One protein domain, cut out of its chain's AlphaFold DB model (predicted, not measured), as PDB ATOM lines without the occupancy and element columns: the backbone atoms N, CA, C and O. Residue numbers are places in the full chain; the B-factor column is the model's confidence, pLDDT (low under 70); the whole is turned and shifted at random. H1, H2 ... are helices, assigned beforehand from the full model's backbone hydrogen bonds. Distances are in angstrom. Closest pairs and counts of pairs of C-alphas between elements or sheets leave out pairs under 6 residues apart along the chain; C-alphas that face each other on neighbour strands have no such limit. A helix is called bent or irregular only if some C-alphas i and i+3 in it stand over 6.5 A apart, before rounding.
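AT A GLANCE: This is residues 30 to 157 of the 297 residues of the protein "PUL domain-containing protein" of Stylophora pistillata (UniProt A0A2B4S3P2). Helices are stacked in three tiers: the helical hairpin of H1 and H2 covers one side of a middle pair, H5 and H3, and H7 runs slanting over the other side, packing on H3 with its residues 140 to 145. Short H6 makes a corner at one end of H5, and H4, which touches no helix, lies off toward the opposite end. The printed part has 128 residues with seven named helices, H1 to H7 in chain order, and no named strand; its class is all helix. It is compact, with a radius of gyration of the C-alphas of 14.4 A and spans of 41 by 33 by 25 A.

IN THESE COORDINATES: Residues 30 to 39 come before H1, residues 40 to 53, which begins at C-alpha 40 (-41.903, -40.717, 8.455) and is 20.2 A long. H2, residues 58 to 72, measures 21.2 A, and H3, residues 81 to 90, 14.5 A. H4 is residues 104 to 112. H5, residues 118 to 131, starts at C-alpha 118 (-52.980, -39.832, 17.647) and measures 20.1 A. H6 is residues 133 to 138. H7, residues 140 to 155, is the longest at 23.8 A and ends at C-alpha 155 (-50.433, -46.125, 34.047); it is irregular, with C-alphas 151 and 154 7.3 A apart.

HOW THE PARTS SIT: H1 and H2 form a hairpin and touch at a shallow tilt of 12 degrees, opposite ways; their closest C-alphas, of Pro 41 and Lys 68, are 5.1 A apart. H1 touches H5 at a shallow tilt of 27 degrees, closest at the C-alphas of Leu 47 and Leu 121, 6.1 A. H2 touches H3 at a steep tilt of 58 degrees, closest at the C-alphas of Tyr 63 and His 83, 6.4 A. H3 and H5 are close but not clearly touching, with the C-alphas of Leu 87 and Thr 122 closest at 7.2 A. H7 touches H3 with residues 140 to 145 alone, at a shallow tilt of 24 degrees, the same way; the closest C-alphas are those of Glu 81 and Gly 141, 6.0 A. H5 and H6 touch only at the corner, and only just, with 3 pairs of C-alphas within 8 A; those of Ser 130 and Phe 136 are closest, at 5.8 A. H4 and H5 are only just apart, at 8.5 A. Every O i to N i+4 pair is within hydrogen-bond range in H1, H2, H3, H4, H5 and H6; in H7, 10 of 12 are.

THE WHOLE: The two C-alphas farthest apart, of Arg 30 and Glu 55, are 45.1 A apart. The printed part has no cut. The link from H3 to H4, residues 91 to 103, is long. The mean pLDDT of the printed part is 78.8; residues 92 to 116 are under 70, and H4 has a mean of 45.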
ATOM      1  N   ARG A  30     -23.621 -57.109  19.340       82.00
ATOM      2  CA  ARG A  30     -24.889 -57.180  18.613       82.00
ATOM      3  C   ARG A  30     -25.390 -55.782  18.259       82.00
ATOM      4  O   ARG A  30     -25.286 -54.844  19.058       82.00
ATOM      5  N   ASN A  31     -25.956 -55.647  17.063       89.88
ATOM      6  CA  ASN A  31     -26.688 -54.444  16.667       89.88
ATOM      7  C   ASN A  31     -27.905 -54.225  17.586       89.88
ATOM      8  O   ASN A  31     -28.463 -55.201  18.090       89.88
ATOM      9  N   PRO A  32     -28.326 -52.970  17.825       94.12
ATOM     10  CA  PRO A  32     -29.535 -52.728  18.598       94.12
ATOM     11  C   PRO A  32     -30.750 -53.297  17.878       94.12
ATOM     12  O   PRO A  32     -30.864 -53.178  16.657       94.12
ATOM     13  N   ASN A  33     -31.705 -53.803  18.650       96.06
ATOM     14  CA  ASN A  33     -33.068 -53.971  18.175       96.06
ATOM     15  C   ASN A  33     -33.690 -52.579  17.999       96.06
ATOM     16  O   ASN A  33     -33.734 -51.792  18.946       96.06
ATOM     17  N   VAL A  34     -34.136 -52.258  16.787       95.44
ATOM     18  CA  VAL A  34     -34.733 -50.963  16.436       95.44
ATOM     19  C   VAL A  34     -35.995 -51.177  15.617       95.44
ATOM     20  O   VAL A  34     -36.084 -52.148  14.870       95.44
ATOM     21  N   TYR A  35     -36.933 -50.240  15.716       92.62
ATOM     22  CA  TYR A  35     -38.216 -50.293  15.020       92.62
ATOM     23  C   TYR A  35     -38.316 -49.103  14.073       92.62
ATOM     24  O   TYR A  35     -38.268 -47.948  14.494       92.62
ATOM     25  N   LYS A  36     -38.379 -49.394  12.772       84.56
ATOM     26  CA  LYS A  36     -38.339 -48.396  11.688       84.56
ATOM     27  C   LYS A  36     -39.311 -48.736  10.561       84.56
ATOM     28  O   LYS A  36     -39.092 -48.363   9.413       84.56
ATOM     29  N   ASP A  37     -40.365 -49.470  10.893       74.62
ATOM     30  CA  ASP A  37     -41.244 -50.119   9.915       74.62
ATOM     31  C   ASP A  37     -42.220 -49.142   9.241       74.62
ATOM     32  O   ASP A  37     -43.071 -49.555   8.457       74.62
ATOM     33  N   VAL A  38     -42.115 -47.842   9.540       77.50
ATOM     34  CA  VAL A  38     -43.026 -46.810   9.048       77.50
ATOM     35  C   VAL A  38     -42.248 -45.661   8.418       77.50
ATOM     36  O   VAL A  38     -41.266 -45.168   8.973       77.50
ATOM     37  N   ASP A  39     -42.718 -45.228   7.253       86.88
ATOM     38  CA  ASP A  39     -42.224 -44.048   6.554       86.88
ATOM     39  C   ASP A  39     -42.648 -42.765   7.291       86.88
ATOM     40  O   ASP A  39     -43.836 -42.527   7.518       86.88
ATOM     41  N   GLY A  40     -41.672 -41.935   7.671       86.12
ATOM     42  CA  GLY A  40     -41.903 -40.717   8.455       86.12
ATOM     43  C   GLY A  40     -42.870 -39.722   7.795       86.12
ATOM     44  O   GLY A  40     -43.824 -39.301   8.447       86.12
ATOM     45  N   PRO A  41     -42.694 -39.358   6.509       90.19
ATOM     46  CA  PRO A  41     -43.623 -38.472   5.809       90.19
ATOM     47  C   PRO A  41     -45.064 -38.991   5.745       90.19
ATOM     48  O   PRO A  41     -46.004 -38.199   5.867       90.19
ATOM     49  N   SER A  42     -45.242 -40.300   5.563       89.75
ATOM     50  CA  SER A  42     -46.561 -40.942   5.581       89.75
ATOM     51  C   SER A  42     -47.188 -40.855   6.975       89.75
ATOM     52  O   SER A  42     -48.284 -40.324   7.120       89.75
ATOM     53  N   LEU A  43     -46.428 -41.221   8.011       89.69
ATOM     54  CA  LEU A  43     -46.856 -41.142   9.410       89.69
ATOM     55  C   LEU A  43     -47.290 -39.728   9.823       89.69
ATOM     56  O   LEU A  43     -48.290 -39.553  10.517       89.69
ATOM     57  N   ILE A  44     -46.546 -38.709   9.391       89.06
ATOM     58  CA  ILE A  44     -46.875 -37.308   9.674       89.06
ATOM     59  C   ILE A  44     -48.151 -36.884   8.942       89.06
ATOM     60  O   ILE A  44     -48.942 -36.122   9.492       89.06
ATOM     61  N   SER A  45     -48.381 -37.395   7.730       90.31
ATOM     62  CA  SER A  45     -49.614 -37.120   6.981       90.31
ATOM     63  C   SER A  45     -50.836 -37.704   7.692       90.31
ATOM     64  O   SER A  45     -51.831 -36.998   7.852       90.31
ATOM     65  N   ASP A  46     -50.724 -38.935   8.195       89.12
ATOM     66  CA  ASP A  46     -51.784 -39.597   8.962       89.12
ATOM     67  C   ASP A  46     -52.068 -38.856  10.278       89.12
ATOM     68  O   ASP A  46     -53.225 -38.620  10.639       89.12
ATOM     69  N   LEU A  47     -51.013 -38.432  10.987       86.94
ATOM     70  CA  LEU A  47     -51.139 -37.658  12.224       86.94
ATOM     71  C   LEU A  47     -51.813 -36.308  11.962       86.94
ATOM     72  O   LEU A  47     -52.724 -35.921  12.692       86.94
ATOM     73  N   ARG A  48     -51.412 -35.623  10.890       87.06
ATOM     74  CA  ARG A  48     -51.997 -34.351  10.460       87.06
ATOM     75  C   ARG A  48     -53.483 -34.503  10.143       87.06
ATOM     76  O   ARG A  48     -54.275 -33.691  10.605       87.06
ATOM     77  N   GLU A  49     -53.877 -35.543   9.409       86.81
ATOM     78  CA  GLU A  49     -55.291 -35.814   9.113       86.81
ATOM     79  C   GLU A  49     -56.101 -36.064  10.397       86.81
ATOM     80  O   GLU A  49     -57.215 -35.555  10.543       86.81
ATOM     81  N   CYS A  50     -55.533 -36.803  11.355       83.12
ATOM     82  CA  CYS A  50     -56.172 -37.030  12.649       83.12
ATOM     83  C   CYS A  50     -56.356 -35.721  13.429       83.12
ATOM     84  O   CYS A  50     -57.453 -35.452  13.912       83.12
ATOM     85  N   LEU A  51     -55.320 -34.881  13.508       80.38
ATOM     86  CA  LEU A  51     -55.380 -33.600  14.217       80.38
ATOM     87  C   LEU A  51     -56.325 -32.591  13.544       80.38
ATOM     88  O   LEU A  51     -57.026 -31.850  14.232       80.38
ATOM     89  N   GLN A  52     -56.425 -32.600  12.210       81.81
ATOM     90  CA  GLN A  52     -57.404 -31.788  11.478       81.81
ATOM     91  C   GLN A  52     -58.846 -32.160  11.834       81.81
ATOM     92  O   GLN A  52     -59.672 -31.278  12.059       81.81
ATOM     93  N   LYS A  53     -59.149 -33.460  11.941       80.06
ATOM     94  CA  LYS A  53     -60.470 -33.943  12.385       80.06
ATOM     95  C   LYS A  53     -60.785 -33.561  13.834       80.06
ATOM     96  O   LYS A  53     -61.947 -33.594  14.225       80.06
ATOM     97  N   MET A  54     -59.763 -33.223  14.616       71.19
ATOM     98  CA  MET A  54     -59.866 -32.820  16.018       71.19
ATOM     99  C   MET A  54     -59.878 -31.297  16.214       71.19
ATOM    100  O   MET A  54     -59.764 -30.854  17.352       71.19
ATOM    101  N   GLU A  55     -59.998 -30.507  15.139       72.50
ATOM    102  CA  GLU A  55     -60.002 -29.034  15.195       72.50
ATOM    103  C   GLU A  55     -58.749 -28.454  15.889       72.50
ATOM    104  O   GLU A  55     -58.812 -27.438  16.582       72.50
ATOM    105  N   SER A  56     -57.595 -29.114  15.717       70.69
ATOM    106  CA  SER A  56     -56.297 -28.597  16.185       70.69
ATOM    107  C   SER A  56     -55.952 -27.236  15.566       70.69
ATOM    108  O   SER A  56     -56.499 -26.854  14.529       70.69
ATOM    109  N   SER A  57     -55.031 -26.503  16.197       75.69
ATOM    110  CA  SER A  57     -54.644 -25.178  15.715       75.69
ATOM    111  C   SER A  57     -53.889 -25.251  14.382       75.69
ATOM    112  O   SER A  57     -53.115 -26.182  14.148       75.69
ATOM    113  N   ASP A  58     -54.055 -24.234  13.528       79.12
ATOM    114  CA  ASP A  58     -53.301 -24.119  12.270       79.12
ATOM    115  C   ASP A  58     -51.782 -24.133  12.511       79.12
ATOM    116  O   ASP A  58     -51.028 -24.656  11.692       79.12
ATOM    117  N   GLU A  59     -51.329 -23.621  13.662       78.38
ATOM    118  CA  GLU A  59     -49.927 -23.694  14.074       78.38
ATOM    119  C   GLU A  59     -49.446 -25.145  14.186       78.38
ATOM    120  O   GLU A  59     -48.398 -25.480  13.639       78.38
ATOM    121  N   ASP A  60     -50.204 -26.023  14.851       76.62
ATOM    122  CA  ASP A  60     -49.804 -27.421  15.065       76.62
ATOM    123  C   ASP A  60     -49.696 -28.187  13.735       76.62
ATOM    124  O   ASP A  60     -48.817 -29.035  13.568       76.62
ATOM    125  N   LEU A  61     -50.540 -27.844  12.756       80.69
ATOM    126  CA  LEU A  61     -50.486 -28.411  11.407       80.69
ATOM    127  C   LEU A  61     -49.266 -27.917  10.619       80.69
ATOM    128  O   LEU A  61     -48.625 -28.722   9.942       80.69
ATOM    129  N   ILE A  62     -48.915 -26.631  10.738       85.00
ATOM    130  CA  ILE A  62     -47.710 -26.058  10.115       85.00
ATOM    131  C   ILE A  62     -46.454 -26.756  10.648       85.00
ATOM    132  O   ILE A  62     -45.598 -27.151   9.858       85.00
ATOM    133  N   TYR A  63     -46.369 -26.994  11.959       84.19
ATOM    134  CA  TYR A  63     -45.233 -27.710  12.555       84.19
ATOM    135  C   TYR A  63     -45.083 -29.141  12.032       84.19
ATOM    136  O   TYR A  63     -43.963 -29.616  11.829       84.19
ATOM    137  N   LEU A  64     -46.194 -29.846  11.800       85.19
ATOM    138  CA  LEU A  64     -46.144 -31.166  11.177       85.19
ATOM    139  C   LEU A  64     -45.653 -31.086   9.730       85.19
ATOM    140  O   LEU A  64     -44.850 -31.923   9.317       85.19
ATOM    141  N   ASP A  65     -46.071 -30.074   8.973       87.38
ATOM    142  CA  ASP A  65     -45.601 -29.877   7.604       87.38
ATOM    143  C   ASP A  65     -44.090 -29.548   7.563       87.38
ATOM    144  O   ASP A  65     -43.363 -30.131   6.753       87.38
ATOM    145  N   GLU A  66     -43.576 -28.728   8.486       88.75
ATOM    146  CA  GLU A  66     -42.131 -28.482   8.653       88.75
ATOM    147  C   GLU A  66     -41.367 -29.772   8.982       88.75
ATOM    148  O   GLU A  66     -40.379 -30.118   8.323       88.75
ATOM    149  N   LEU A  67     -41.869 -30.554   9.941       87.62
ATOM    150  CA  LEU A  67     -41.256 -31.822  10.322       87.62
ATOM    151  C   LEU A  67     -41.249 -32.817   9.153       87.62
ATOM    152  O   LEU A  67     -40.259 -33.518   8.927       87.62
ATOM    153  N   LYS A  68     -42.324 -32.853   8.359       90.00
ATOM    154  CA  LYS A  68     -42.424 -33.682   7.153       90.00
ATOM    155  C   LYS A  68     -41.344 -33.324   6.136       90.00
ATOM    156  O   LYS A  68     -40.747 -34.231   5.550       90.00
ATOM    157  N   VAL A  69     -41.048 -32.034   5.959       89.75
ATOM    158  CA  VAL A  69     -39.935 -31.571   5.114       89.75
ATOM    159  C   VAL A  69     -38.596 -32.068   5.661       89.75
ATOM    160  O   VAL A  69     -37.786 -32.578   4.886       89.75
ATOM    161  N   CYS A  70     -38.370 -32.008   6.977       88.38
ATOM    162  CA  CYS A  70     -37.141 -32.531   7.582       88.38
ATOM    163  C   CYS A  70     -36.949 -34.033   7.310       88.38
ATOM    164  O   CYS A  70     -35.840 -34.466   6.979       88.38
ATOM    165  N   PHE A  71     -38.023 -34.826   7.400       88.56
ATOM    166  CA  PHE A  71     -37.999 -36.250   7.059       88.56
ATOM    167  C   PHE A  71     -37.722 -36.491   5.570       88.56
ATOM    168  O   PHE A  71     -36.842 -37.287   5.237       88.56
ATOM    169  N   ALA A  72     -38.426 -35.790   4.678       88.19
ATOM    170  CA  ALA A  72     -38.275 -35.948   3.230       88.19
ATOM    171  C   ALA A  72     -36.860 -35.580   2.752       88.19
ATOM    172  O   ALA A  72     -36.273 -36.271   1.918       88.19
ATOM    173  N   SER A  73     -36.287 -34.531   3.342       88.38
ATOM    174  CA  SER A  73     -34.939 -34.040   3.050       88.38
ATOM    175  C   SER A  73     -33.834 -34.807   3.795       88.38
ATOM    176  O   SER A  73     -32.657 -34.554   3.556       88.38
ATOM    177  N   LYS A  74     -34.180 -35.766   4.672       85.69
ATOM    178  CA  LYS A  74     -33.248 -36.551   5.515       85.69
ATOM    179  C   LYS A  74     -32.336 -35.697   6.409       85.69
ATOM    180  O   LYS A  74     -31.215 -36.093   6.727       85.69
ATOM    181  N   ILE A  75     -32.840 -34.553   6.861       87.44
ATOM    182  CA  ILE A  75     -32.131 -33.562   7.688       87.44
ATOM    183  C   ILE A  75     -32.661 -33.554   9.126       87.44
ATOM    184  O   ILE A  75     -32.835 -32.510   9.738       87.44
ATOM    185  N   LEU A  76     -32.918 -34.733   9.701       84.94
ATOM    186  CA  LEU A  76     -33.495 -34.846  11.050       84.94
ATOM    187  C   LEU A  76     -32.649 -34.186  12.151       84.94
ATOM    188  O   LEU A  76     -33.180 -33.833  13.194       84.94
ATOM    189  N   SER A  77     -31.353 -33.969  11.920       80.00
ATOM    190  CA  SER A  77     -30.504 -33.199  12.837       80.00
ATOM    191  C   SER A  77     -30.868 -31.714  12.934       80.00
ATOM    192  O   SER A  77     -30.382 -31.049  13.843       80.00
ATOM    193  N   GLU A  78     -31.670 -31.186  12.006       83.00
ATOM    194  CA  GLU A  78     -32.145 -29.795  12.004       83.00
ATOM    195  C   GLU A  78     -33.484 -29.622  12.735       83.00
ATOM    196  O   GLU A  78     -33.929 -28.495  12.949       83.00
ATOM    197  N   VAL A  79     -34.117 -30.722  13.163       85.00
ATOM    198  CA  VAL A  79     -35.307 -30.663  14.017       85.00
ATOM    199  C   VAL A  79     -34.924 -29.973  15.328       85.00
ATOM    200  O   VAL A  79     -34.019 -30.403  16.040       85.00
ATOM    201  N   ASN A  80     -35.602 -28.869  15.630       84.50
ATOM    202  CA  ASN A  80     -35.319 -28.042  16.801       84.50
ATOM    203  C   ASN A  80     -36.256 -28.369  17.984       84.50
ATOM    204  O   ASN A  80     -37.236 -29.102  17.844       84.50
ATOM    205  N   GLU A  81     -35.992 -27.769  19.146       85.31
ATOM    206  CA  GLU A  81     -36.778 -28.004  20.367       85.31
ATOM    207  C   GLU A  81     -38.253 -27.597  20.245       85.31
ATOM    208  O   GLU A  81     -39.104 -28.238  20.856       85.31
ATOM    209  N   SER A  82     -38.589 -26.579  19.440       83.12
ATOM    210  CA  SER A  82     -39.993 -26.183  19.257       83.12
ATOM    211  C   SER A  82     -40.826 -27.269  18.573       83.12
ATOM    212  O   SER A  82     -41.959 -27.502  18.990       83.12
ATOM    213  N   HIS A  83     -40.254 -28.006  17.611       83.62
ATOM    214  CA  HIS A  83     -40.938 -29.156  17.007       83.62
ATOM    215  C   HIS A  83     -41.239 -30.232  18.057       83.62
ATOM    216  O   HIS A  83     -42.336 -30.787  18.093       83.62
ATOM    217  N   ILE A  84     -40.277 -30.510  18.943       84.25
ATOM    218  CA  ILE A  84     -40.426 -31.539  19.975       84.25
ATOM    219  C   ILE A  84     -41.437 -31.120  21.048       84.25
ATOM    220  O   ILE A  84     -42.282 -31.921  21.435       84.25
ATOM    221  N   GLN A  85     -41.411 -29.861  21.492       81.50
ATOM    222  CA  GLN A  85     -42.377 -29.334  22.464       81.50
ATOM    223  C   GLN A  85     -43.817 -29.383  21.939       81.50
ATOM    224  O   GLN A  85     -44.746 -29.701  22.686       81.50
ATOM    225  N   LYS A  86     -44.014 -29.105  20.648       79.69
ATOM    226  CA  LYS A  86     -45.327 -29.223  20.011       79.69
ATOM    227  C   LYS A  86     -45.793 -30.677  19.948       79.69
ATOM    228  O   LYS A  86     -46.935 -30.945  20.310       79.69
ATOM    229  N   LEU A  87     -44.901 -31.621  19.627       78.00
ATOM    230  CA  LEU A  87     -45.198 -33.057  19.715       78.00
ATOM    231  C   LEU A  87     -45.561 -33.514  21.140       78.00
ATOM    232  O   LEU A  87     -46.477 -34.317  21.305       78.00
ATOM    233  N   ASP A  88     -44.885 -32.988  22.166       76.50
ATOM    234  CA  ASP A  88     -45.203 -33.253  23.581       76.50
ATOM    235  C   ASP A  88     -46.617 -32.754  23.934       76.50
ATOM    236  O   ASP A  88     -47.353 -33.421  24.656       76.50
ATOM    237  N   THR A  89     -47.020 -31.609  23.372       73.50
ATOM    238  CA  THR A  89     -48.318 -30.963  23.636       73.50
ATOM    239  C   THR A  89     -49.489 -31.709  22.996       73.50
ATOM    240  O   THR A  89     -50.554 -31.813  23.605       73.50
ATOM    241  N   VAL A  90     -49.306 -32.232  21.780       70.00
ATOM    242  CA  VAL A  90     -50.365 -32.960  21.056       70.00
ATOM    243  C   VAL A  90     -50.509 -34.413  21.505       70.00
ATOM    244  O   VAL A  90     -51.489 -35.058  21.141       70.00
ATOM    245  N   ASN A  91     -49.563 -34.947  22.288       71.56
ATOM    246  CA  ASN A  91     -49.625 -36.318  22.777       71.56
ATOM    247  C   ASN A  91     -50.407 -36.408  24.103       71.56
ATOM    248  O   ASN A  91     -49.867 -36.054  25.155       71.56
ATOM    249  N   PRO A  92     -51.625 -36.986  24.119       63.91
ATOM    250  CA  PRO A  92     -52.422 -37.110  25.342       63.91
ATOM    251  C   PRO A  92     -51.728 -37.961  26.412       63.91
ATOM    252  O   PRO A  92     -51.950 -37.771  27.606       63.91
ATOM    253  N   LEU A  93     -50.850 -38.885  25.994       64.12
ATOM    254  CA  LEU A  93     -50.055 -39.702  26.909       64.12
ATOM    255  C   LEU A  93     -49.018 -38.884  27.675       64.12
ATOM    256  O   LEU A  93     -48.498 -39.394  28.662       64.12
ATOM    257  N   LEU A  94     -48.715 -37.647  27.267       61.59
ATOM    258  CA  LEU A  94     -47.672 -36.791  27.844       61.59
ATOM    259  C   LEU A  94     -48.225 -35.534  28.535       61.59
ATOM    260  O   LEU A  94     -47.529 -34.943  29.364       61.59
ATOM    261  N   SER A  95     -49.504 -35.207  28.330       58.31
ATOM    262  CA  SER A  95     -50.204 -34.107  29.011       58.31
ATOM    263  C   SER A  95     -50.283 -34.317  30.531       58.31
ATOM    264  O   SER A  95     -50.640 -35.413  30.965       58.31
ATOM    265  N   PRO A  96     -49.927 -33.343  31.392       48.19
ATOM    266  CA  PRO A  96     -50.013 -33.490  32.850       48.19
ATOM    267  C   PRO A  96     -51.427 -33.896  33.294       48.19
ATOM    268  O   PRO A  96     -52.381 -33.366  32.727       48.19
ATOM    269  N   PRO A  97     -51.596 -34.757  34.316       43.31
ATOM    270  CA  PRO A  97     -52.904 -34.910  34.947       43.31
ATOM    271  C   PRO A  97     -53.347 -33.540  35.492       43.31
ATOM    272  O   PRO A  97     -52.673 -32.976  36.355       43.31
ATOM    273  N   GLY A  98     -54.426 -32.973  34.937       45.94
ATOM    274  CA  GLY A  98     -54.923 -31.635  35.281       45.94
ATOM    275  C   GLY A  98     -54.215 -30.449  34.602       45.94
ATOM    276  O   GLY A  98     -54.386 -29.310  35.038       45.94
ATOM    277  N   GLY A  99     -53.409 -30.675  33.556       38.72
ATOM    278  CA  GLY A  99     -52.761 -29.614  32.775       38.72
ATOM    279  C   GLY A  99     -53.638 -29.107  31.626       38.72
ATOM    280  O   GLY A  99     -54.016 -29.872  30.745       38.72
ATOM    281  N   LEU A 100     -53.937 -27.806  31.619       43.22
ATOM    282  CA  LEU A 100     -54.665 -27.098  30.557       43.22
ATOM    283  C   LEU A 100     -53.990 -27.253  29.179       43.22
ATOM    284  O   LEU A 100     -53.072 -26.507  28.853       43.22
ATOM    285  N   SER A 101     -54.500 -28.166  28.353       45.44
ATOM    286  CA  SER A 101     -54.494 -28.032  26.882       45.44
ATOM    287  C   SER A 101     -55.507 -28.950  26.190       45.44
ATOM    288  O   SER A 101     -55.974 -28.623  25.104       45.44
ATOM    289  N   ILE A 102     -55.946 -30.035  26.836       46.75
ATOM    290  CA  ILE A 102     -57.098 -30.844  26.417       46.75
ATOM    291  C   ILE A 102     -57.901 -31.159  27.689       46.75
ATOM    292  O   ILE A 102     -57.304 -31.661  28.639       46.75
ATOM    293  N   PRO A 103     -59.213 -30.858  27.774       41.84
ATOM    294  CA  PRO A 103     -60.019 -31.179  28.952       41.84
ATOM    295  C   PRO A 103     -59.812 -32.639  29.383       41.84
ATOM    296  O   PRO A 103     -59.868 -33.526  28.536       41.84
ATOM    297  N   ASP A 104     -59.629 -32.921  30.677       42.56
ATOM    298  CA  ASP A 104     -59.423 -34.292  31.198       42.56
ATOM    299  C   ASP A 104     -60.536 -35.277  30.759       42.56
ATOM    300  O   ASP A 104     -60.336 -36.490  30.686       42.56
ATOM    301  N   GLN A 105     -61.720 -34.755  30.417       42.09
ATOM    302  CA  GLN A 105     -62.830 -35.509  29.822       42.09
ATOM    303  C   GLN A 105     -62.546 -35.968  28.384       42.09
ATOM    304  O   GLN A 105     -62.938 -37.067  28.008       42.09
ATOM    305  N   LEU A 106     -61.849 -35.152  27.594       44.16
ATOM    306  CA  LEU A 106     -61.391 -35.480  26.248       44.16
ATOM    307  C   LEU A 106     -60.187 -36.423  26.301       44.16
ATOM    308  O   LEU A 106     -60.194 -37.416  25.592       44.16
ATOM    309  N   VAL A 107     -59.214 -36.209  27.195       46.16
ATOM    310  CA  VAL A 107     -58.082 -37.142  27.386       46.16
ATOM    311  C   VAL A 107     -58.578 -38.544  27.749       46.16
ATOM    312  O   VAL A 107     -58.185 -39.511  27.103       46.16
ATOM    313  N   ASN A 108     -59.504 -38.664  28.706       41.62
ATOM    314  CA  ASN A 108     -60.113 -39.954  29.024       41.62
ATOM    315  C   ASN A 108     -60.917 -40.502  27.846       41.62
ATOM    316  O   ASN A 108     -60.697 -41.645  27.482       41.62
ATOM    317  N   LYS A 109     -61.749 -39.695  27.174       43.12
ATOM    318  CA  LYS A 109     -62.479 -40.126  25.973       43.12
ATOM    319  C   LYS A 109     -61.547 -40.630  24.859       43.12
ATOM    320  O   LYS A 109     -61.866 -41.625  24.231       43.12
ATOM    321  N   TYR A 110     -60.384 -40.013  24.650       49.75
ATOM    322  CA  TYR A 110     -59.419 -40.389  23.609       49.75
ATOM    323  C   TYR A 110     -58.505 -41.554  23.993       49.75
ATOM    324  O   TYR A 110     -57.989 -42.231  23.108       49.75
ATOM    325  N   LEU A 111     -58.302 -41.786  25.292       46.38
ATOM    326  CA  LEU A 111     -57.624 -42.974  25.811       46.38
ATOM    327  C   LEU A 111     -58.578 -44.176  25.946       46.38
ATOM    328  O   LEU A 111     -58.105 -45.310  25.950       46.38
ATOM    329  N   THR A 112     -59.894 -43.949  26.065       45.12
ATOM    330  CA  THR A 112     -60.912 -45.007  26.222       45.12
ATOM    331  C   THR A 112     -61.697 -45.326  24.954       45.12
ATOM    332  O   THR A 112     -62.247 -46.418  24.859       45.12
ATOM    333  N   GLU A 113     -61.792 -44.412  23.984       44.62
ATOM    334  CA  GLU A 113     -62.279 -44.762  22.648       44.62
ATOM    335  C   GLU A 113     -61.158 -45.498  21.913       44.62
ATOM    336  O   GLU A 113     -60.063 -44.965  21.736       44.62
ATOM    337  N   GLU A 114     -61.450 -46.703  21.425       42.62
ATOM    338  CA  GLU A 114     -60.596 -47.544  20.570       42.62
ATOM    339  C   GLU A 114     -60.190 -46.876  19.223       42.62
ATOM    340  O   GLU A 114     -59.788 -47.556  18.282       42.62
ATOM    341  N   GLY A 115     -60.301 -45.546  19.096       49.38
ATOM    342  CA  GLY A 115     -60.278 -44.800  17.838       49.38
ATOM    343  C   GLY A 115     -59.384 -43.556  17.772       49.38
ATOM    344  O   GLY A 115     -59.271 -42.990  16.685       49.38
ATOM    345  N   SER A 116     -58.706 -43.115  18.843       61.84
ATOM    346  CA  SER A 116     -57.694 -42.057  18.680       61.84
ATOM    347  C   SER A 116     -56.368 -42.673  18.231       61.84
ATOM    348  O   SER A 116     -55.608 -43.210  19.030       61.84
ATOM    349  N   GLN A 117     -56.079 -42.612  16.930       76.62
ATOM    350  CA  GLN A 117     -54.782 -43.018  16.363       76.62
ATOM    351  C   GLN A 117     -53.638 -42.089  16.816       76.62
ATOM    352  O   GLN A 117     -52.469 -42.457  16.722       76.62
ATOM    353  N   VAL A 118     -53.951 -40.897  17.340       81.00
ATOM    354  CA  VAL A 118     -52.980 -39.832  17.647       81.00
ATOM    355  C   VAL A 118     -51.875 -40.267  18.619       81.00
ATOM    356  O   VAL A 118     -50.706 -40.067  18.276       81.00
ATOM    357  N   PRO A 119     -52.153 -40.898  19.781       81.38
ATOM    358  CA  PRO A 119     -51.098 -41.368  20.676       81.38
ATOM    359  C   PRO A 119     -50.162 -42.384  20.011       81.38
ATOM    360  O   PRO A 119     -48.944 -42.274  20.135       81.38
ATOM    361  N   LEU A 120     -50.714 -43.342  19.257       86.38
ATOM    362  CA  LEU A 120     -49.933 -44.376  18.569       86.38
ATOM    363  C   LEU A 120     -49.066 -43.783  17.452       86.38
ATOM    364  O   LEU A 120     -47.882 -44.106  17.354       86.38
ATOM    365  N   LEU A 121     -49.626 -42.887  16.636       87.69
ATOM    366  CA  LEU A 121     -48.894 -42.197  15.573       87.69
ATOM    367  C   LEU A 121     -47.780 -41.315  16.150       87.69
ATOM    368  O   LEU A 121     -46.662 -41.310  15.636       87.69
ATOM    369  N   THR A 122     -48.050 -40.633  17.265       88.12
ATOM    370  CA  THR A 122     -47.050 -39.803  17.945       88.12
ATOM    371  C   THR A 122     -45.926 -40.650  18.540       88.12
ATOM    372  O   THR A 122     -44.757 -40.306  18.383       88.12
ATOM    373  N   LEU A 123     -46.236 -41.796  19.158       90.38
ATOM    374  CA  LEU A 123     -45.217 -42.734  19.647       90.38
ATOM    375  C   LEU A 123     -44.326 -43.250  18.512       90.38
ATOM    376  O   LEU A 123     -43.105 -43.253  18.654       90.38
ATOM    377  N   LYS A 124     -44.913 -43.621  17.371       91.69
ATOM    378  CA  LYS A 124     -44.162 -44.041  16.177       91.69
ATOM    379  C   LYS A 124     -43.278 -42.925  15.621       91.69
ATOM    380  O   LYS A 124     -42.167 -43.181  15.165       91.69
ATOM    381  N   LEU A 125     -43.721 -41.676  15.705       91.44
ATOM    382  CA  LEU A 125     -42.930 -40.536  15.251       91.44
ATOM    383  C   LEU A 125     -41.747 -40.299  16.194       91.44
ATOM    384  O   LEU A 125     -40.612 -40.145  15.745       91.44
ATOM    385  N   LEU A 126     -41.993 -40.372  17.504       93.00
ATOM    386  CA  LEU A 126     -40.949 -40.318  18.522       93.00
ATOM    387  C   LEU A 126     -39.944 -41.469  18.377       93.00
ATOM    388  O   LEU A 126     -38.759 -41.244  18.620       93.00
ATOM    389  N   GLN A 127     -40.366 -42.669  17.949       94.50
ATOM    390  CA  GLN A 127     -39.451 -43.780  17.643       94.50
ATOM    391  C   GLN A 127     -38.446 -43.361  16.565       94.50
ATOM    392  O   GLN A 127     -37.240 -43.477  16.780       94.50
ATOM    393  N   LEU A 128     -38.927 -42.817  15.441       93.12
ATOM    394  CA  LEU A 128     -38.078 -42.388  14.326       93.12
ATOM    395  C   LEU A 128     -37.134 -41.243  14.714       93.12
ATOM    396  O   LEU A 128     -35.953 -41.276  14.367       93.12
ATOM    397  N   LEU A 129     -37.632 -40.253  15.459       93.31
ATOM    398  CA  LEU A 129     -36.811 -39.143  15.951       93.31
ATOM    399  C   LEU A 129     -35.729 -39.637  16.918       93.31
ATOM    400  O   LEU A 129     -34.574 -39.224  16.819       93.31
ATOM    401  N   SER A 130     -36.078 -40.577  17.800       95.06
ATOM    402  CA  SER A 130     -35.157 -41.122  18.802       95.06
ATOM    403  C   SER A 130     -34.050 -41.992  18.209       95.06
ATOM    404  O   SER A 130     -33.003 -42.135  18.835       95.06
ATOM    405  N   LEU A 131     -34.233 -42.533  16.999       93.88
ATOM    406  CA  LEU A 131     -33.173 -43.240  16.269       93.88
ATOM    407  C   LEU A 131     -32.059 -42.309  15.777       93.88
ATOM    408  O   LEU A 131     -30.936 -42.761  15.548       93.88
ATOM    409  N   CYS A 132     -32.341 -41.017  15.591       93.12
ATOM    410  CA  CYS A 132     -31.336 -40.059  15.151       93.12
ATOM    411  C   CYS A 132     -30.455 -39.640  16.338       93.12
ATOM    412  O   CYS A 132     -30.776 -38.702  17.061       93.12
ATOM    413  N   GLU A 133     -29.307 -40.300  16.513       94.12
ATOM    414  CA  GLU A 133     -28.366 -40.028  17.614       94.12
ATOM    415  C   GLU A 133     -27.980 -38.542  17.729       94.12
ATOM    416  O   GLU A 133     -27.936 -37.987  18.828       94.12
ATOM    417  N   LYS A 134     -27.737 -37.867  16.596       93.56
ATOM    418  CA  LYS A 134     -27.395 -36.433  16.573       93.56
ATOM    419  C   LYS A 134     -28.519 -35.557  17.124       93.56
ATOM    420  O   LYS A 134     -28.234 -34.640  17.881       93.56
ATOM    421  N   LEU A 135     -29.767 -35.846  16.757       93.38
ATOM    422  CA  LEU A 135     -30.933 -35.128  17.271       93.38
ATOM    423  C   LEU A 135     -31.158 -35.448  18.751       93.38
ATOM    424  O   LEU A 135     -31.348 -34.550  19.560       93.38
ATOM    425  N   PHE A 136     -31.106 -36.728  19.119       94.62
ATOM    426  CA  PHE A 136     -31.343 -37.149  20.495       94.62
ATOM    427  C   PHE A 136     -30.301 -36.569  21.457       94.62
ATOM    428  O   PHE A 136     -30.637 -36.154  22.562       94.62
ATOM    429  N   SER A 137     -29.034 -36.508  21.042       94.00
ATOM    430  CA  SER A 137     -27.961 -35.912  21.845       94.00
ATOM    431  C   SER A 137     -28.080 -34.394  21.990       94.00
ATOM    432  O   SER A 137     -27.708 -33.871  23.040       94.00
ATOM    433  N   SER A 138     -28.600 -33.685  20.981       92.31
ATOM    434  CA  SER A 138     -28.733 -32.224  21.007       92.31
ATOM    435  C   SER A 138     -30.050 -31.724  21.611       92.31
ATOM    436  O   SER A 138     -30.060 -30.623  22.163       92.31
ATOM    437  N   SER A 139     -31.134 -32.505  21.544       92.69
ATOM    438  CA  SER A 139     -32.459 -32.118  22.044       92.69
ATOM    439  C   SER A 139     -32.711 -32.630  23.464       92.69
ATOM    440  O   SER A 139     -32.917 -33.823  23.696       92.69
ATOM    441  N   LYS A 140     -32.762 -31.707  24.428       91.00
ATOM    442  CA  LYS A 140     -33.212 -31.989  25.798       91.00
ATOM    443  C   LYS A 140     -34.702 -32.296  25.834       91.00
ATOM    444  O   LYS A 140     -35.100 -33.191  26.574       91.00
ATOM    445  N   GLY A 141     -35.502 -31.612  25.013       90.31
ATOM    446  CA  GLY A 141     -36.938 -31.856  24.918       90.31
ATOM    447  C   GLY A 141     -37.236 -33.310  24.560       90.31
ATOM    448  O   GLY A 141     -38.031 -33.953  25.237       90.31
ATOM    449  N   LEU A 142     -36.526 -33.877  23.578       91.88
ATOM    450  CA  LEU A 142     -36.742 -35.264  23.153       91.88
ATOM    451  C   LEU A 142     -36.358 -36.255  24.254       91.88
ATOM    452  O   LEU A 142     -37.098 -37.201  24.525       91.88
ATOM    453  N   GLN A 143     -35.237 -36.012  24.936       92.75
ATOM    454  CA  GLN A 143     -34.817 -36.818  26.082       92.75
ATOM    455  C   GLN A 143     -35.854 -36.788  27.211       92.75
ATOM    456  O   GLN A 143     -36.215 -37.834  27.752       92.75
ATOM    457  N   GLU A 144     -36.354 -35.602  27.557       90.31
ATOM    458  CA  GLU A 144     -37.368 -35.414  28.594       90.31
ATOM    459  C   GLU A 144     -38.702 -36.059  28.214       90.31
ATOM    460  O   GLU A 144     -39.281 -36.763  29.038       90.31
ATOM    461  N   THR A 145     -39.164 -35.898  26.974       90.19
ATOM    462  CA  THR A 145     -40.372 -36.554  26.452       90.19
ATOM    463  C   THR A 145     -40.258 -38.072  26.581       90.19
ATOM    464  O   THR A 145     -41.155 -38.700  27.141       90.19
ATOM    465  N   VAL A 146     -39.142 -38.690  26.173       92.56
ATOM    466  CA  VAL A 146     -38.960 -40.147  26.318       92.56
ATOM    467  C   VAL A 146     -38.926 -40.574  27.792       92.56
ATOM    468  O   VAL A 146     -39.549 -41.578  28.152       92.56
ATOM    469  N   LYS A 147     -38.276 -39.799  28.672       91.19
ATOM    470  CA  LYS A 147     -38.288 -40.039  30.128       91.19
ATOM    471  C   LYS A 147     -39.698 -39.953  30.715       91.19
ATOM    472  O   LYS A 147     -40.087 -40.837  31.478       91.19
ATOM    473  N   LYS A 148     -40.486 -38.940  30.335       88.19
ATOM    474  CA  LYS A 148     -41.893 -38.785  30.743       88.19
ATOM    475  C   LYS A 148     -42.726 -39.984  30.292       88.19
ATOM    476  O   LYS A 148     -43.461 -40.535  31.110       88.19
ATOM    477  N   THR A 149     -42.575 -40.430  29.041       90.00
ATOM    478  CA  THR A 149     -43.247 -41.639  28.535       90.00
ATOM    479  C   THR A 149     -42.899 -42.854  29.393       90.00
ATOM    480  O   THR A 149     -43.786 -43.611  29.780       90.00
ATOM    481  N   CYS A 150     -41.620 -43.027  29.737       91.19
ATOM    482  CA  CYS A 150     -41.164 -44.136  30.572       91.19
ATOM    483  C   CYS A 150     -41.775 -44.093  31.981       91.19
ATOM    484  O   CYS A 150     -42.251 -45.116  32.469       91.19
ATOM    485  N   GLY A 151     -41.840 -42.913  32.604       88.06
ATOM    486  CA  GLY A 151     -42.461 -42.738  33.920       88.06
ATOM    487  C   GLY A 151     -43.974 -42.986  33.932       88.06
ATOM    488  O   GLY A 151     -44.517 -43.417  34.945       88.06
ATOM    489  N   ARG A 152     -44.659 -42.753  32.807       86.75
ATOM    490  CA  ARG A 152     -46.109 -42.971  32.663       86.75
ATOM    491  C   ARG A 152     -46.494 -44.370  32.218       86.75
ATOM    492  O   ARG A 152     -47.657 -44.735  32.359       86.75
ATOM    493  N   PHE A 153     -45.541 -45.148  31.712       89.56
ATOM    494  CA  PHE A 153     -45.777 -46.503  31.222       89.56
ATOM    495  C   PHE A 153     -46.631 -47.371  32.169       89.56
ATOM    496  O   PHE A 153     -47.581 -47.984  31.681       89.56
ATOM    497  N   PRO A 154     -46.398 -47.392  33.503       86.94
ATOM    498  CA  PRO A 154     -47.199 -48.215  34.415       86.94
ATOM    499  C   PRO A 154     -48.689 -47.841  34.468       86.94
ATOM    500  O   PRO A 154     -49.506 -48.656  34.886       86.94
ATOM    501  N   SER A 155     -49.050 -46.619  34.069       85.12
ATOM    502  CA  SER A 155     -50.433 -46.125  34.047       85.12
ATOM    503  C   SER A 155     -51.155 -46.393  32.722       85.12
ATOM    504  O   SER A 155     -52.353 -46.140  32.624       85.12
ATOM    505  N   ILE A 156     -50.456 -46.889  31.696       85.12
ATOM    506  CA  ILE A 156     -51.044 -47.178  30.384       85.12
ATOM    507  C   ILE A 156     -51.781 -48.516  30.459       85.12
ATOM    508  O   ILE A 156     -51.167 -49.545  30.727       85.12
ATOM    509  N   SER A 157     -53.088 -48.514  30.192       83.00
ATOM    510  CA  SER A 157     -53.928 -49.722  30.198       83.00
ATOM    511  C   SER A 157     -53.906 -50.490  28.875       83.00
ATOM    512  O   SER A 157     -54.055 -51.711  28.861       83.00
TER     513      SER A 157